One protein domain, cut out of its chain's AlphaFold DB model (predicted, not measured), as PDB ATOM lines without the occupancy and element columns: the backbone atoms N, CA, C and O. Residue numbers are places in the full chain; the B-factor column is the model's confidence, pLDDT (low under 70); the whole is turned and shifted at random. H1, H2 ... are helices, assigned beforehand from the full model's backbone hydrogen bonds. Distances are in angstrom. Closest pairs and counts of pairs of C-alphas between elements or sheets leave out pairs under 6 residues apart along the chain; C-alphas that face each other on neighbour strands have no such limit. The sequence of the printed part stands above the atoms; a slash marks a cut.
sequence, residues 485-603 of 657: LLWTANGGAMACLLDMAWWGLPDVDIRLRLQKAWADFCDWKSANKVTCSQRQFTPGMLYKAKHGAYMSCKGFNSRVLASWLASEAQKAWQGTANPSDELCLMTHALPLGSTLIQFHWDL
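This is residues 485 to 603 of the 657 residues of the protein "Hypothetical protein" of Symbiodinium sp. CCMP2592 (UniProt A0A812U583). Two helices, H1 and H4, run the same way through the middle, and H5 packs on them, running the opposite way, to complete a three-helix bundle; H6 follows H5 and packs on H4. H2 crosses on the other side of H1 and H4 from H5 and H6, and the short H3, between two long loops, joins this side to H1. The printed part has 119 residues, with six named helices in the order H1 to H6 and no named strand; the class is all helix. It is compact, with a radius of gyration of the C-alphas of 13.4 A, and rounded, spanning 37 by 30 by 30 A.

H1, residues 485 to 499, and H4, residues 555 to 575, are the hubs, touching three other helices each. They touch at Asn 490 and Ala 562, their closest C-alphas, 5.8 A apart, and run the same way at a shallow tilt of 35.0 degrees, only just short of steep. H2, residues 510 to 527, is close but not clearly touching H4, about perpendicular at 80 degrees, with the C-alphas of Phe 521 and Trp 564 closest at 6.9 A. H3, residues 539 to 542, only just touches H1, with 3 pairs of C-alphas within 8 A, the closest being Gly 491 and Leu 542 at 5.6 A. H5, residues 579 to 588, touches H1, closest at the C-alphas of Ala 493 and His 588, 5.3 A, at a shallow tilt of 23 degrees, opposite ways. H4 and H5 form a helical hairpin, closest at the C-alphas of Trp 573 and Glu 582, 6.2 A. H6, residues 590 to 597, touches H4 at a steep tilt of 57 degrees, opposite ways, with the C-alphas of Ala 566 and Gly 593 closest at 5.4 A. H2 is apart from H5 and H6. Every O i to N i+4 pair is within hydrogen-bond range in H1, H2, H4, H5 and H6; H3 is too short for such a pair.

H1 begins at C-alpha 485, (17.477, 14.684, 111.488), and is 20.5 A long. H2 measures 25.4 A and H3 5.2 A. H4, the longest helix by residues, runs 30.4 A to C-alpha 575 at (19.860, 23.832, 86.264). H5 measures 14.5 A, and H6, 9.9 A, ends at C-alpha 597, (16.797, 6.048, 97.612).

The C-alphas farthest apart, of Asp 507 and Trp 601, are 39.4 A apart. The printed part has no cut. The links H2 to H3 and H3 to H4 are long; in the latter, residues 543 to 544 pair antiparallel with 548 to 549. Mean pLDDT of the printed part is 84.6, and residues 586 to 603 are under 70.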
ATOM      1  N   LEU A 485      16.740  14.639 112.752       79.81
ATOM      2  CA  LEU A 485      17.477  14.684 111.488       79.81
ATOM      3  C   LEU A 485      16.567  15.003 110.311       79.81
ATOM      4  O   LEU A 485      16.926  15.821 109.478       79.81
ATOM      5  N   LEU A 486      15.365  14.422 110.259       82.88
ATOM      6  CA  LEU A 486      14.447  14.685 109.150       82.88
ATOM      7  C   LEU A 486      13.870  16.113 109.198       82.88
ATOM      8  O   LEU A 486      13.648  16.715 108.154       82.88
ATOM      9  N   TRP A 487      13.656  16.686 110.390       88.81
ATOM     10  CA  TRP A 487      13.228  18.086 110.532       88.81
ATOM     11  C   TRP A 487      14.359  19.061 110.195       88.81
ATOM     12  O   TRP A 487      14.113  20.054 109.509       88.81
ATOM     13  N   THR A 488      15.583  18.763 110.633       86.06
ATOM     14  CA  THR A 488      16.781  19.537 110.290       86.06
ATOM     15  C   THR A 488      17.069  19.464 108.798       86.06
ATOM     16  O   THR A 488      17.257  20.497 108.173       86.06
ATOM     17  N   ALA A 489      17.033  18.277 108.195       85.69
ATOM     18  CA  ALA A 489      17.320  18.096 106.778       85.69
ATOM     19  C   ALA A 489      16.241  18.738 105.893       85.69
ATOM     20  O   ALA A 489      16.577  19.461 104.961       85.69
ATOM     21  N   ASN A 490      14.953  18.589 106.229       93.12
ATOM     22  CA  ASN A 490      13.880  19.301 105.522       93.12
ATOM     23  C   ASN A 490      14.011  20.824 105.663       93.12
ATOM     24  O   ASN A 490      13.825  21.553 104.693       93.12
ATOM     25  N   GLY A 491      14.331  21.310 106.868       94.06
ATOM     26  CA  GLY A 491      14.555  22.733 107.110       94.06
ATOM     27  C   GLY A 491      15.751  23.271 106.329       94.06
ATOM     28  O   GLY A 491      15.620  24.274 105.635       94.06
ATOM     29  N   GLY A 492      16.889  22.585 106.404       89.69
ATOM     30  CA  GLY A 492      18.123  22.942 105.711       89.69
ATOM     31  C   GLY A 492      17.981  22.909 104.192       89.69
ATOM     32  O   GLY A 492      18.351  23.875 103.536       89.69
ATOM     33  N   ALA A 493      17.375  21.860 103.629       92.00
ATOM     34  CA  ALA A 493      17.135  21.767 102.189       92.00
ATOM     35  C   ALA A 493      16.190  22.874 101.691       92.00
ATOM     36  O   ALA A 493      16.486  23.527 100.695       92.00
ATOM     37  N   MET A 494      15.094  23.141 102.413       96.56
ATOM     38  CA  MET A 494      14.195  24.256 102.099       96.56
ATOM     39  C   MET A 494      14.923  25.607 102.168       96.56
ATOM     40  O   MET A 494      14.730  26.443 101.289       96.56
ATOM     41  N   ALA A 495      15.751  25.832 103.194       95.00
ATOM     42  CA  ALA A 495      16.522  27.065 103.339       95.00
ATOM     43  C   ALA A 495      17.543  27.243 102.200       95.00
ATOM     44  O   ALA A 495      17.532  28.291 101.567       95.00
ATOM     45  N   CYS A 496      18.327  26.207 101.868       92.25
ATOM     46  CA  CYS A 496      19.281  26.245 100.747       92.25
ATOM     47  C   CYS A 496      18.554  26.575  99.426       92.25
ATOM     48  O   CYS A 496      18.951  27.497  98.721       92.25
ATOM     49  N   LEU A 497      17.417  25.929  99.133       95.19
ATOM     50  CA  LEU A 497      16.622  26.231  97.931       95.19
ATOM     51  C   LEU A 497      16.056  27.665  97.920       95.19
ATOM     52  O   LEU A 497      15.994  28.303  96.867       95.19
ATOM     53  N   LEU A 498      15.652  28.203  99.074       96.00
ATOM     54  CA  LEU A 498      15.205  29.595  99.190       96.00
ATOM     55  C   LEU A 498      16.342  30.598  98.971       96.00
ATOM     56  O   LEU A 498      16.101  31.648  98.368       96.00
ATOM     57  N   ASP A 499      17.543  30.288  99.452       92.81
ATOM     58  CA  ASP A 499      18.737  31.126  99.306       92.81
ATOM     59  C   ASP A 499      19.247  31.124  97.858       92.81
ATOM     60  O   ASP A 499      19.650  32.164  97.341       92.81
ATOM     61  N   MET A 500      19.091  29.997  97.157       92.19
ATOM     62  CA  MET A 500      19.327  29.853  95.713       92.19
ATOM     63  C   MET A 500      18.259  30.523  94.834       92.19
ATOM     64  O   MET A 500      18.248  30.351  93.617       92.19
ATOM     65  N   ALA A 501      17.329  31.263  95.437       95.75
ATOM     66  CA  ALA A 501      16.224  31.926  94.758       95.75
ATOM     67  C   ALA A 501      15.272  30.992  93.977       95.75
ATOM     68  O   ALA A 501      14.529  31.459  93.108       95.75
ATOM     69  N   TRP A 502      15.227  29.692  94.309       96.19
ATOM     70  CA  TRP A 502      14.433  28.688  93.580       96.19
ATOM     71  C   TRP A 502      12.943  29.057  93.514       96.19
ATOM     72  O   TRP A 502      12.299  28.998  92.466       96.19
ATOM     73  N   TRP A 503      12.395  29.552  94.629       97.69
ATOM     74  CA  TRP A 503      11.009  30.027  94.713       97.69
ATOM     75  C   TRP A 503      10.874  31.557  94.720       97.69
ATOM     76  O   TRP A 503       9.863  32.089  95.179       97.69
ATOM     77  N   GLY A 504      11.852  32.273  94.167       96.25
ATOM     78  CA  GLY A 504      11.842  33.732  94.037       96.25
ATOM     79  C   GLY A 504      13.100  34.382  94.599       96.25
ATOM     80  O   GLY A 504      13.803  33.784  95.409       96.25
ATOM     81  N   LEU A 505      13.365  35.617  94.171       95.88
ATOM     82  CA  LEU A 505      14.588  36.342  94.509       95.88
ATOM     83  C   LEU A 505      14.741  36.569  96.031       95.88
ATOM     84  O   LEU A 505      13.732  36.702  96.733       95.88
ATOM     85  N   PRO A 506      15.975  36.615  96.575       93.50
ATOM     86  CA  PRO A 506      16.200  36.677  98.024       93.50
ATOM     87  C   PRO A 506      15.681  37.951  98.709       93.50
ATOM     88  O   PRO A 506      15.439  37.935  99.917       93.50
ATOM     89  N   ASP A 507      15.503  39.032  97.950       93.62
ATOM     90  CA  ASP A 507      14.938  40.319  98.372       93.62
ATOM     91  C   ASP A 507      13.409  40.286  98.535       93.62
ATOM     92  O   ASP A 507      12.841  41.128  99.231       93.62
ATOM     93  N   VAL A 508      12.738  39.283  97.965       96.25
ATOM     94  CA  VAL A 508      11.301  39.065  98.152       96.25
ATOM     95  C   VAL A 508      11.025  38.531  99.560       96.25
ATOM     96  O   VAL A 508      11.730  37.641 100.062       96.25
ATOM     97  N   ASP A 509       9.945  39.030 100.181       96.69
ATOM     98  CA  ASP A 509       9.459  38.552 101.479       96.69
ATOM     99  C   ASP A 509       9.391  37.018 101.483       96.69
ATOM    100  O   ASP A 509       8.760  36.376 100.635       96.69
ATOM    101  N   ILE A 510      10.053  36.420 102.471       96.94
ATOM    102  CA  ILE A 510      10.110  34.975 102.645       96.94
ATOM    103  C   ILE A 510       8.722  34.326 102.722       96.94
ATOM    104  O   ILE A 510       8.559  33.184 102.300       96.94
ATOM    105  N   ARG A 511       7.699  35.033 103.214       97.19
ATOM    106  CA  ARG A 511       6.314  34.538 103.248       97.19
ATOM    107  C   ARG A 511       5.785  34.258 101.844       97.19
ATOM    108  O   ARG A 511       5.154  33.224 101.640       97.19
ATOM    109  N   LEU A 512       6.082  35.131 100.882       97.44
ATOM    110  CA  LEU A 512       5.672  34.966  99.486       97.44
ATOM    111  C   LEU A 512       6.447  33.828  98.816       97.44
ATOM    112  O   LEU A 512       5.852  32.994  98.132       97.44
ATOM    113  N   ARG A 513       7.755  33.723  99.083       97.88
ATOM    114  CA  ARG A 513       8.576  32.605  98.588       97.88
ATOM    115  C   ARG A 513       8.101  31.256  99.137       97.88
ATOM    116  O   ARG A 513       7.935  30.306  98.380       97.88
ATOM    117  N   LEU A 514       7.783  31.184 100.432       97.44
ATOM    118  CA  LEU A 514       7.203  29.991 101.062       97.44
ATOM    119  C   LEU A 514       5.797  29.667 100.544       97.44
ATOM    120  O   LEU A 514       5.438  28.493 100.458       97.44
ATOM    121  N   GLN A 515       5.000  30.674 100.180       97.81
ATOM    122  CA  GLN A 515       3.705  30.465  99.532       97.81
ATOM    123  C   GLN A 515       3.871  29.848  98.139       97.81
ATOM    124  O   GLN A 515       3.134  28.919  97.806       97.81
ATOM    125  N   LYS A 516       4.862  30.297  97.360       97.88
ATOM    126  CA  LYS A 516       5.200  29.685  96.068       97.88
ATOM    127  C   LYS A 516       5.709  28.250  96.241       97.88
ATOM    128  O   LYS A 516       5.221  27.357  95.557       97.88
ATOM    129  N   ALA A 517       6.595  28.013  97.210       97.81
ATOM    130  CA  ALA A 517       7.065  26.672  97.565       97.81
ATOM    131  C   ALA A 517       5.909  25.742  97.984       97.81
ATOM    132  O   ALA A 517       5.883  24.564  97.643       97.81
ATOM    133  N   TRP A 518       4.912  26.268  98.703       98.12
ATOM    134  CA  TRP A 518       3.721  25.509  99.082       98.12
ATOM    135  C   TRP A 518       2.833  25.137  97.887       98.12
ATOM    136  O   TRP A 518       2.300  24.026  97.857       98.12
ATOM    137  N   ALA A 519       2.659  26.051  96.928       98.06
ATOM    138  CA  ALA A 519       1.920  25.775  95.699       98.06
ATOM    139  C   ALA A 519       2.608  24.663  94.893       98.06
ATOM    140  O   ALA A 519       1.972  23.654  94.598       98.06
ATOM    141  N   ASP A 520       3.923  24.779  94.693       98.06
ATOM    142  CA  ASP A 520       4.740  23.762  94.022       98.06
ATOM    143  C   ASP A 520       4.659  22.391  94.724       98.06
ATOM    144  O   ASP A 520       4.404  21.364  94.094       98.06
ATOM    145  N   PHE A 521       4.734  22.365  96.058       97.69
ATOM    146  CA  PHE A 521       4.510  21.142  96.828       97.69
ATOM    147  C   PHE A 521       3.111  20.541  96.610       97.69
ATOM    148  O   PHE A 521       2.947  19.317  96.573       97.69
ATOM    149  N   CYS A 522       2.068  21.370  96.497       97.56
ATOM    150  CA  CYS A 522       0.709  20.896  96.226       97.56
ATOM    151  C   CYS A 522       0.571  20.296  94.825       97.56
ATOM    152  O   CYS A 522      -0.071  19.247  94.685       97.56
ATOM    153  N   ASP A 523       1.221  20.897  93.834       97.69
ATOM    154  CA  ASP A 523       1.271  20.386  92.466       97.69
ATOM    155  C   ASP A 523       2.030  19.057  92.418       97.69
ATOM    156  O   ASP A 523       1.512  18.060  91.902       97.69
ATOM    157  N   TRP A 524       3.192  18.980  93.077       97.25
ATOM    158  CA  TRP A 524       3.983  17.754  93.189       97.25
ATOM    159  C   TRP A 524       3.197  16.610  93.843       97.25
ATOM    160  O   TRP A 524       3.187  15.487  93.329       97.25
ATOM    161  N   LYS A 525       2.490  16.872  94.953       96.69
ATOM    162  CA  LYS A 525       1.639  15.862  95.612       96.69
ATOM    163  C   LYS A 525       0.554  15.341  94.677       96.69
ATOM    164  O   LYS A 525       0.302  14.135  94.649       96.69
ATOM    165  N   SER A 526      -0.088  16.249  93.943       95.75
ATOM    166  CA  SER A 526      -1.173  15.924  93.015       95.75
ATOM    167  C   SER A 526      -0.659  15.075  91.852       95.75
ATOM    168  O   SER A 526      -1.230  14.019  91.570       95.75
ATOM    169  N   ALA A 527       0.475  15.457  91.258       94.62
ATOM    170  CA  ALA A 527       1.134  14.712  90.187       94.62
ATOM    171  C   ALA A 527       1.549  13.293  90.620       94.62
ATOM    172  O   ALA A 527       1.355  12.329  89.879       94.62
ATOM    173  N   ASN A 528       2.047  13.144  91.852       93.62
ATOM    174  CA  ASN A 528       2.498  11.858  92.394       93.62
ATOM    175  C   ASN A 528       1.392  11.047  93.092       93.62
ATOM    176  O   ASN A 528       1.648   9.942  93.572       93.62
ATOM    177  N   LYS A 529       0.155  11.564  93.151       93.25
ATOM    178  CA  LYS A 529      -0.988  10.936  93.841       93.25
ATOM    179  C   LYS A 529      -0.689  10.617  95.316       93.25
ATOM    180  O   LYS A 529      -1.123   9.589  95.840       93.25
ATOM    181  N   VAL A 530       0.047  11.501  95.989       91.06
ATOM    182  CA  VAL A 530       0.426  11.360  97.403       91.06
ATOM    183  C   VAL A 530      -0.509  12.194  98.276       91.06
ATOM    184  O   VAL A 530      -0.609  13.412  98.130       91.06
ATOM    185  N   THR A 531      -1.177  11.554  99.237       90.88
ATOM    186  CA  THR A 531      -1.935  12.264 100.273       90.88
ATOM    187  C   THR A 531      -0.977  12.776 101.345       90.88
ATOM    188  O   THR A 531      -0.053  12.077 101.744       90.88
ATOM    189  N   CYS A 532      -1.154  14.011 101.820       92.69
ATOM    190  CA  CYS A 532      -0.330  14.577 102.891       92.69
ATOM    191  C   CYS A 532      -1.082  15.703 103.606       92.69
ATOM    192  O   CYS A 532      -1.594  16.620 102.964       92.69
ATOM    193  N   SER A 533      -1.123  15.632 104.940       94.19
ATOM    194  CA  SER A 533      -1.872  16.557 105.813       94.19
ATOM    195  C   SER A 533      -1.073  17.797 106.223       94.19
ATOM    196  O   SER A 533      -1.438  18.501 107.167       94.19
ATOM    197  N   GLN A 534       0.074  18.021 105.582       96.62
ATOM    198  CA  GLN A 534       0.944  19.146 105.885       96.62
ATOM    199  C   GLN A 534       0.178  20.462 105.698       96.62
ATOM    200  O   GLN A 534      -0.622  20.584 104.777       96.62
ATOM    201  N   ARG A 535       0.383  21.426 106.601       96.44
ATOM    202  CA  ARG A 535      -0.170  22.780 106.458       96.44
ATOM    203  C   ARG A 535       0.774  23.643 105.628       96.44
ATOM    204  O   ARG A 535       1.961  23.317 105.539       96.44
ATOM    205  N   GLN A 536       0.237  24.746 105.108       97.56
ATOM    206  CA  GLN A 536       1.002  25.769 104.405       97.56
ATOM    207  C   GLN A 536       2.253  26.170 105.185       97.56
ATOM    208  O   GLN A 536       2.225  26.298 106.412       97.56
ATOM    209  N   PHE A 537       3.356  26.333 104.460       97.69
ATOM    210  CA  PHE A 537       4.642  26.662 105.052       97.69
ATOM    211  C   PHE A 537       4.628  28.084 105.604       97.69
ATOM    212  O   PHE A 537       4.168  29.018 104.953       97.69
ATOM    213  N   THR A 538       5.146  28.244 106.819       96.75
ATOM    214  CA  THR A 538       5.276  29.547 107.475       96.75
ATOM    215  C   THR A 538       6.717  29.752 107.934       96.75
ATOM    216  O   THR A 538       7.403  28.770 108.236       96.75
ATOM    217  N   PRO A 539       7.190  31.006 108.061       96.56
ATOM    218  CA  PRO A 539       8.541  31.269 108.555       96.56
ATOM    219  C   PRO A 539       8.803  30.639 109.929       96.56
ATOM    220  O   PRO A 539       9.868  30.074 110.149       96.56
ATOM    221  N   GLY A 540       7.807  30.646 110.824       94.19
ATOM    222  CA  GLY A 540       7.917  30.035 112.154       94.19
ATOM    223  C   GLY A 540       7.958  28.502 112.149       94.19
ATOM    224  O   GLY A 540       8.315  27.896 113.162       94.19
ATOM    225  N   MET A 541       7.590  27.853 111.041       94.19
ATOM    226  CA  MET A 541       7.825  26.421 110.850       94.19
ATOM    227  C   MET A 541       9.245  26.139 110.379       94.19
ATOM    228  O   MET A 541       9.811  25.153 110.835       94.19
ATOM    229  N   LEU A 542       9.787  26.978 109.489       94.56
ATOM    230  CA  LEU A 542      11.113  26.802 108.901       94.56
ATOM    231  C   LEU A 542      12.228  27.194 109.875       94.56
ATOM    232  O   LEU A 542      13.147  26.412 110.073       94.56
ATOM    233  N   TYR A 543      12.134  28.362 110.512       91.88
ATOM    234  CA  TYR A 543      13.163  28.862 111.421       91.88
ATOM    235  C   TYR A 543      12.711  28.787 112.875       91.88
ATOM    236  O   TYR A 543      11.685  29.348 113.270       91.88
ATOM    237  N   LYS A 544      13.511  28.113 113.699       87.81
ATOM    238  CA  LYS A 544      13.337  28.048 115.151       87.81
ATOM    239  C   LYS A 544      14.487  28.776 115.829       87.81
ATOM    240  O   LYS A 544      15.645  28.480 115.553       87.81
ATOM    241  N   ALA A 545      14.172  29.646 116.790       83.06
ATOM    242  CA  ALA A 545      15.155  30.491 117.477       83.06
ATOM    243  C   ALA A 545      16.377  29.723 118.023       83.06
ATOM    244  O   ALA A 545      17.490  30.230 117.973       83.06
ATOM    245  N   LYS A 546      16.177  28.488 118.509       83.94
ATOM    246  CA  LYS A 546      17.243  27.645 119.080       83.94
ATOM    247  C   LYS A 546      17.908  26.673 118.098       83.94
ATOM    248  O   LYS A 546      18.948  26.131 118.436       83.94
ATOM    249  N   HIS A 547      17.303  26.409 116.938       78.44
ATOM    250  CA  HIS A 547      17.721  25.306 116.055       78.44
ATOM    251  C   HIS A 547      18.068  25.755 114.628       78.44
ATOM    252  O   HIS A 547      18.491  24.933 113.825       78.44
ATOM    253  N   GLY A 548      17.870  27.031 114.282       90.25
ATOM    254  CA  GLY A 548      18.035  27.495 112.905       90.25
ATOM    255  C   GLY A 548      16.952  26.918 111.989       90.25
ATOM    256  O   GLY A 548      15.773  26.921 112.357       90.25
ATOM    257  N   ALA A 549      17.341  26.455 110.800       90.31
ATOM    258  CA  ALA A 549      16.439  25.853 109.820       90.31
ATOM    259  C   ALA A 549      16.013  24.430 110.260       90.31
ATOM    260  O   ALA A 549      16.794  23.484 110.188       90.31
ATOM    261  N   TYR A 550      14.780  24.273 110.757       90.50
ATOM    262  CA  TYR A 550      14.304  23.083 111.480       90.50
ATOM    263  C   TYR A 550      12.785  22.870 111.288       90.50
ATOM    264  O   TYR A 550      11.957  23.258 112.122       90.50
ATOM    265  N   MET A 551      12.400  22.264 110.158       91.75
ATOM    266  CA  MET A 551      11.017  22.221 109.667       91.75
ATOM    267  C   MET A 551      10.147  21.180 110.383       91.75
ATOM    268  O   MET A 551      10.023  20.029 109.958       91.75
ATOM    269  N   SER A 552       9.489  21.595 111.468       86.12
ATOM    270  CA  SER A 552       8.639  20.707 112.275       86.12
ATOM    271  C   SER A 552       7.370  20.262 111.534       86.12
ATOM    272  O   SER A 552       6.558  21.073 111.082       86.12
ATOM    273  N   CYS A 553       7.179  18.947 111.438       88.75
ATOM    274  CA  CYS A 553       6.028  18.310 110.798       88.75
ATOM    275  C   CYS A 553       5.785  16.889 111.341       88.75
ATOM    276  O   CYS A 553       6.670  16.268 111.931       88.75
ATOM    277  N   LYS A 554       4.572  16.349 111.150       87.19
ATOM    278  CA  LYS A 554       4.254  14.957 111.533       87.19
ATOM    279  C   LYS A 554       5.129  13.977 110.750       87.19
ATOM    280  O   LYS A 554       5.463  14.250 109.604       87.19
ATOM    281  N   GLY A 555       5.430  12.811 111.321       82.69
ATOM    282  CA  GLY A 555       6.388  11.869 110.732       82.69
ATOM    283  C   GLY A 555       6.125  11.494 109.280       82.69
ATOM    284  O   GLY A 555       7.026  11.597 108.456       82.69
ATOM    285  N   PHE A 556       4.887  11.135 108.945       83.44
ATOM    286  CA  PHE A 556       4.514  10.857 107.560       83.44
ATOM    287  C   PHE A 556       4.679  12.090 106.655       83.44
ATOM    288  O   PHE A 556       5.325  11.997 105.617       83.44
ATOM    289  N   ASN A 557       4.188  13.260 107.080       91.56
ATOM    290  CA  ASN A 557       4.329  14.505 106.317       91.56
ATOM    291  C   ASN A 557       5.804  14.879 106.089       91.56
ATOM    292  O   ASN A 557       6.151  15.347 105.012       91.56
ATOM    293  N   SER A 558       6.665  14.639 107.079       90.69
ATOM    294  CA  SER A 558       8.105  14.899 107.010       90.69
ATOM    295  C   SER A 558       8.797  14.056 105.940       90.69
ATOM    296  O   SER A 558       9.646  14.560 105.214       90.69
ATOM    297  N   ARG A 559       8.387  12.790 105.781       86.62
ATOM    298  CA  ARG A 559       8.885  11.921 104.700       86.62
ATOM    299  C   ARG A 559       8.454  12.436 103.333       86.62
ATOM    300  O   ARG A 559       9.267  12.502 102.424       86.62
ATOM    301  N   VAL A 560       7.184  12.822 103.208       91.06
ATOM    302  CA  VAL A 560       6.644  13.370 101.957       91.06
ATOM    303  C   VAL A 560       7.364  14.669 101.580       91.06
ATOM    304  O   VAL A 560       7.714  14.851 100.419       91.06
ATOM    305  N   LEU A 561       7.632  15.541 102.559       94.12
ATOM    306  CA  LEU A 561       8.428  16.753 102.356       94.12
ATOM    307  C   LEU A 561       9.855  16.433 101.926       94.12
ATOM    308  O   LEU A 561      10.322  17.037 100.971       94.12
ATOM    309  N   ALA A 562      10.514  15.468 102.567       91.75
ATOM    310  CA  ALA A 562      11.859  15.048 102.188       91.75
ATOM    311  C   ALA A 562      11.912  14.559 100.732       91.75
ATOM    312  O   ALA A 562      12.823  14.928  99.998       91.75
ATOM    313  N   SER A 563      10.920  13.774 100.292       89.56
ATOM    314  CA  SER A 563      10.845  13.290  98.905       89.56
ATOM    315  C   SER A 563      10.633  14.417  97.898       89.56
ATOM    316  O   SER A 563      11.278  14.426  96.852       89.56
ATOM    317  N   TRP A 564       9.764  15.378  98.211       95.81
ATOM    318  CA  TRP A 564       9.570  16.553  97.362       95.81
ATOM    319  C   TRP A 564      10.821  17.440  97.326       95.81
ATOM    320  O   TRP A 564      11.302  17.745  96.244       95.81
ATOM    321  N   LEU A 565      11.408  17.772  98.479       94.88
ATOM    322  CA  LEU A 565      12.618  18.598  98.561       94.88
ATOM    323  C   LEU A 565      13.812  17.957  97.850       94.88
ATOM    324  O   LEU A 565      14.574  18.665  97.203       94.88
ATOM    325  N   ALA A 566      13.955  16.629  97.909       88.94
ATOM    326  CA  ALA A 566      14.960  15.914  97.126       88.94
ATOM    327  C   ALA A 566      14.707  16.051  95.613       88.94
ATOM    328  O   ALA A 566      15.647  16.279  94.853       88.94
ATOM    329  N   SER A 567      13.444  15.971  95.174       92.50
ATOM    330  CA  SER A 567      13.072  16.199  93.772       92.50
ATOM    331  C   SER A 567      13.358  17.635  93.325       92.50
ATOM    332  O   SER A 567      13.837  17.826  92.211       92.50
ATOM    333  N   GLU A 568      13.067  18.632  94.159       95.06
ATOM    334  CA  GLU A 568      13.329  20.043  93.847       95.06
ATOM    335  C   GLU A 568      14.823  20.350  93.829       95.06
ATOM    336  O   GLU A 568      15.305  21.005  92.912       95.06
ATOM    337  N   ALA A 569      15.584  19.796  94.767       90.31
ATOM    338  CA  ALA A 569      17.034  19.905  94.766       90.31
ATOM    339  C   ALA A 569      17.682  19.254  93.544       90.31
ATOM    340  O   ALA A 569      18.625  19.809  92.990       90.31
ATOM    341  N   GLN A 570      17.164  18.112  93.084       87.38
ATOM    342  CA  GLN A 570      17.643  17.485  91.855       87.38
ATOM    343  C   GLN A 570      17.382  18.372  90.629       87.38
ATOM    344  O   GLN A 570      18.263  18.508  89.782       87.38
ATOM    345  N   LYS A 571      16.200  18.997  90.538       90.88
ATOM    346  CA  LYS A 571      15.884  19.958  89.468       90.88
ATOM    347  C   LYS A 571      16.781  21.193  89.541       90.88
ATOM    348  O   LYS A 571      17.292  21.625  88.514       90.88
ATOM    349  N   ALA A 572      16.982  21.731  90.745       89.12
ATOM    350  CA  ALA A 572      17.856  22.873  90.975       89.12
ATOM    351  C   ALA A 572      19.290  22.554  90.542       89.12
ATOM    352  O   ALA A 572      19.868  23.320  89.783       89.12
ATOM    353  N   TRP A 573      19.815  21.382  90.915       84.94
ATOM    354  CA  TRP A 573      21.152  20.942  90.507       84.94
ATOM    355  C   TRP A 573      21.282  20.822  88.989       84.94
ATOM    356  O   TRP A 573      22.210  21.365  88.399       84.94
ATOM    357  N   GLN A 574      20.324  20.176  88.322       86.06
ATOM    358  CA  GLN A 574      20.350  20.050  86.861       86.06
ATOM    359  C   GLN A 574      20.347  21.408  86.138       86.06
ATOM    360  O   GLN A 574      20.767  21.477  84.984       86.06
ATOM    361  N   GLY A 575      19.879  22.473  86.798       81.06
ATOM    362  CA  GLY A 575      19.860  23.832  86.264       81.06
ATOM    363  C   GLY A 575      21.014  24.736  86.714       81.06
ATOM    364  O   GLY A 575      21.151  25.829  86.169       81.06
ATOM    365  N   THR A 576      21.831  24.344  87.697       76.06
ATOM    366  CA  THR A 576      22.872  25.222  88.257       76.06
ATOM    367  C   THR A 576      24.200  25.073  87.526       76.06
ATOM    368  O   THR A 576      24.784  23.996  87.513       76.06
ATOM    369  N   ALA A 577      24.726  26.182  86.998       71.12
ATOM    370  CA  ALA A 577      26.093  26.262  86.468       71.12
ATOM    371  C   ALA A 577      27.149  26.592  87.547       71.12
ATOM    372  O   ALA A 577      28.338  26.649  87.243       71.12
ATOM    373  N   ASN A 578      26.726  26.864  88.790       78.25
ATOM    374  CA  ASN A 578      27.584  27.365  89.862       78.25
ATOM    375  C   ASN A 578      28.044  26.240  90.822       78.25
ATOM    376  O   ASN A 578      27.208  25.674  91.532       78.25
ATOM    377  N   PRO A 579      29.359  25.968  90.930       74.38
ATOM    378  CA  PRO A 579      29.901  24.921  91.804       74.38
ATOM    379  C   PRO A 579      29.625  25.116  93.305       74.38
ATOM    380  O   PRO A 579      29.587  24.142  94.057       74.38
ATOM    381  N   SER A 580      29.434  26.354  93.785       73.62
ATOM    382  CA  SER A 580      29.116  26.584  95.207       73.62
ATOM    383  C   SER A 580      27.717  26.091  95.573       73.62
ATOM    384  O   SER A 580      27.492  25.589  96.675       73.62
ATOM    385  N   ASP A 581      26.785  26.227  94.633       74.81
ATOM    386  CA  ASP A 581      25.390  25.837  94.808       74.81
ATOM    387  C   ASP A 581      25.259  24.315  94.724       74.81
ATOM    388  O   ASP A 581      24.536  23.704  95.512       74.81
ATOM    389  N   GLU A 582      26.061  23.698  93.852       74.06
ATOM    390  CA  GLU A 582      26.248  22.252  93.805       74.06
ATOM    391  C   GLU A 582      26.680  21.710  95.172       74.06
ATOM    392  O   GLU A 582      26.003  20.839  95.710       74.06
ATOM    393  N   LEU A 583      27.707  22.278  95.817       71.31
ATOM    394  CA  LEU A 583      28.148  21.816  97.139       71.31
ATOM    395  C   LEU A 583      27.063  21.970  98.230       71.31
ATOM    396  O   LEU A 583      26.914  21.075  99.068       71.31
ATOM    397  N   CYS A 584      26.274  23.056  98.220       71.62
ATOM    398  CA  CYS A 584      25.145  23.232  99.155       71.62
ATOM    399  C   CYS A 584      24.078  22.151  98.948       71.62
ATOM    400  O   CYS A 584      23.663  21.486  99.905       71.62
ATOM    401  N   LEU A 585      23.675  21.921  97.693       73.25
ATOM    402  CA  LEU A 585      22.706  20.886  97.332       73.25
ATOM    403  C   LEU A 585      23.238  19.483  97.658       73.25
ATOM    404  O   LEU A 585      22.493  18.655  98.197       73.25
ATOM    405  N   MET A 586      24.533  19.239  97.425       67.00
ATOM    406  CA  MET A 586      25.203  17.983  97.757       67.00
ATOM    407  C   MET A 586      25.237  17.708  99.261       67.00
ATOM    408  O   MET A 586      25.111  16.560  99.678       67.00
ATOM    409  N   THR A 587      25.370  18.752 100.079       65.12
ATOM    410  CA  THR A 587      25.504  18.621 101.537       65.12
ATOM    411  C   THR A 587      24.151  18.505 102.238       65.12
ATOM    412  O   THR A 587      24.019  17.776 103.220       65.12
ATOM    413  N   HIS A 588      23.123  19.200 101.743       64.44
ATOM    414  CA  HIS A 588      21.842  19.317 102.449       64.44
ATOM    415  C   HIS A 588      20.690  18.534 101.818       64.44
ATOM    416  O   HIS A 588      19.792  18.102 102.541       64.44
ATOM    417  N   ALA A 589      20.696  18.331 100.499       62.06
ATOM    418  CA  ALA A 589      19.544  17.779  99.788       62.06
ATOM    419  C   ALA A 589      19.802  16.412  99.139       62.06
ATOM    420  O   ALA A 589      18.923  15.554  99.119       62.06
ATOM    421  N   LEU A 590      21.021  16.142  98.688       60.50
ATOM    422  CA  LEU A 590      21.422  14.815  98.214       60.50
ATOM    423  C   LEU A 590      21.391  13.720  99.286       60.50
ATOM    424  O   LEU A 590      20.977  12.611  98.953       60.50
ATOM    425  N   PRO A 591      21.741  13.982 100.564       61.84
ATOM    426  CA  PRO A 591      21.600  12.986 101.617       61.84
ATOM    427  C   PRO A 591      20.135  12.642 101.885       61.84
ATOM    428  O   PRO A 591      19.841  11.509 102.262       61.84
ATOM    429  N   LEU A 592      19.195  13.571 101.634       60.41
ATOM    430  CA  LEU A 592      17.764  13.243 101.602       60.41
ATOM    431  C   LEU A 592      17.486  12.257 100.470       60.41
ATOM    432  O   LEU A 592      16.785  11.277 100.689       60.41
ATOM    433  N   GLY A 593      18.075  12.491  99.295       53.56
ATOM    434  CA  GLY A 593      18.012  11.611  98.134       53.56
ATOM    435  C   GLY A 593      18.578  10.217  98.388       53.56
ATOM    436  O   GLY A 593      17.879   9.261  98.107       53.56
ATOM    437  N   SER A 594      19.777  10.055  98.955       48.00
ATOM    438  CA  SER A 594      20.388   8.738  99.217       48.00
ATOM    439  C   SER A 594      19.712   7.984 100.368       48.00
ATOM    440  O   SER A 594      19.398   6.800 100.226       48.00
ATOM    441  N   THR A 595      19.380   8.687 101.460       50.84
ATOM    442  CA  THR A 595      18.605   8.136 102.587       50.84
ATOM    443  C   THR A 595      17.206   7.728 102.136       50.84
ATOM    444  O   THR A 595      16.675   6.718 102.593       50.84
ATOM    445  N   LEU A 596      16.594   8.490 101.222       49.16
ATOM    446  CA  LEU A 596      15.341   8.087 100.605       49.16
ATOM    447  C   LEU A 596      15.537   7.024  99.537       49.16
ATOM    448  O   LEU A 596      14.685   6.166  99.504       49.16
ATOM    449  N   ILE A 597      16.585   7.013  98.710       39.34
ATOM    450  CA  ILE A 597      16.797   6.048  97.612       39.34
ATOM    451  C   ILE A 597      16.886   4.631  98.156       39.34
ATOM    452  O   ILE A 597      16.217   3.750  97.617       39.34
ATOM    453  N   GLN A 598      17.590   4.428  99.273       41.44
ATOM    454  CA  GLN A 598      17.619   3.136  99.963       41.44
ATOM    455  C   GLN A 598      16.218   2.677 100.435       41.44
ATOM    456  O   GLN A 598      15.979   1.483 100.557       41.44
ATOM    457  N   PHE A 599      15.257   3.599 100.582       43.72
ATOM    458  CA  PHE A 599      13.832   3.339 100.846       43.72
ATOM    459  C   PHE A 599      12.886   3.772  99.696       43.72
ATOM    460  O   PHE A 599      11.670   3.771  99.861       43.72
ATOM    461  N   HIS A 600      13.369   4.148  98.505       35.62
ATOM    462  CA  HIS A 600      12.516   4.693  97.427       35.62
ATOM    463  C   HIS A 600      11.870   3.561  96.627       35.62
ATOM    464  O   HIS A 600      10.834   3.732  95.980       35.62
ATOM    465  N   TRP A 601      12.435   2.370  96.820       36.22
ATOM    466  CA  TRP A 601      11.797   1.073  96.674       36.22
ATOM    467  C   TRP A 601      10.409   1.024  97.347       36.22
ATOM    468  O   TRP A 601       9.527   0.331  96.851       36.22
ATOM    469  N   ASP A 602      10.148   1.831  98.387       39.69
ATOM    470  CA  ASP A 602       8.834   1.920  99.033       39.69
ATOM    471  C   ASP A 602       7.862   2.917  98.362       39.69
ATOM    472  O   ASP A 602       6.695   2.960  98.771       39.69
ATOM    473  N   LEU A 603       8.277   3.728  97.365       34.41
ATOM    474  CA  LEU A 603       7.481   4.844  96.811       34.41
ATOM    475  C   LEU A 603       6.852   4.655  95.412       34.41
ATOM    476  O   LEU A 603       5.766   5.201  95.194       34.41
TER     477      LEU A 603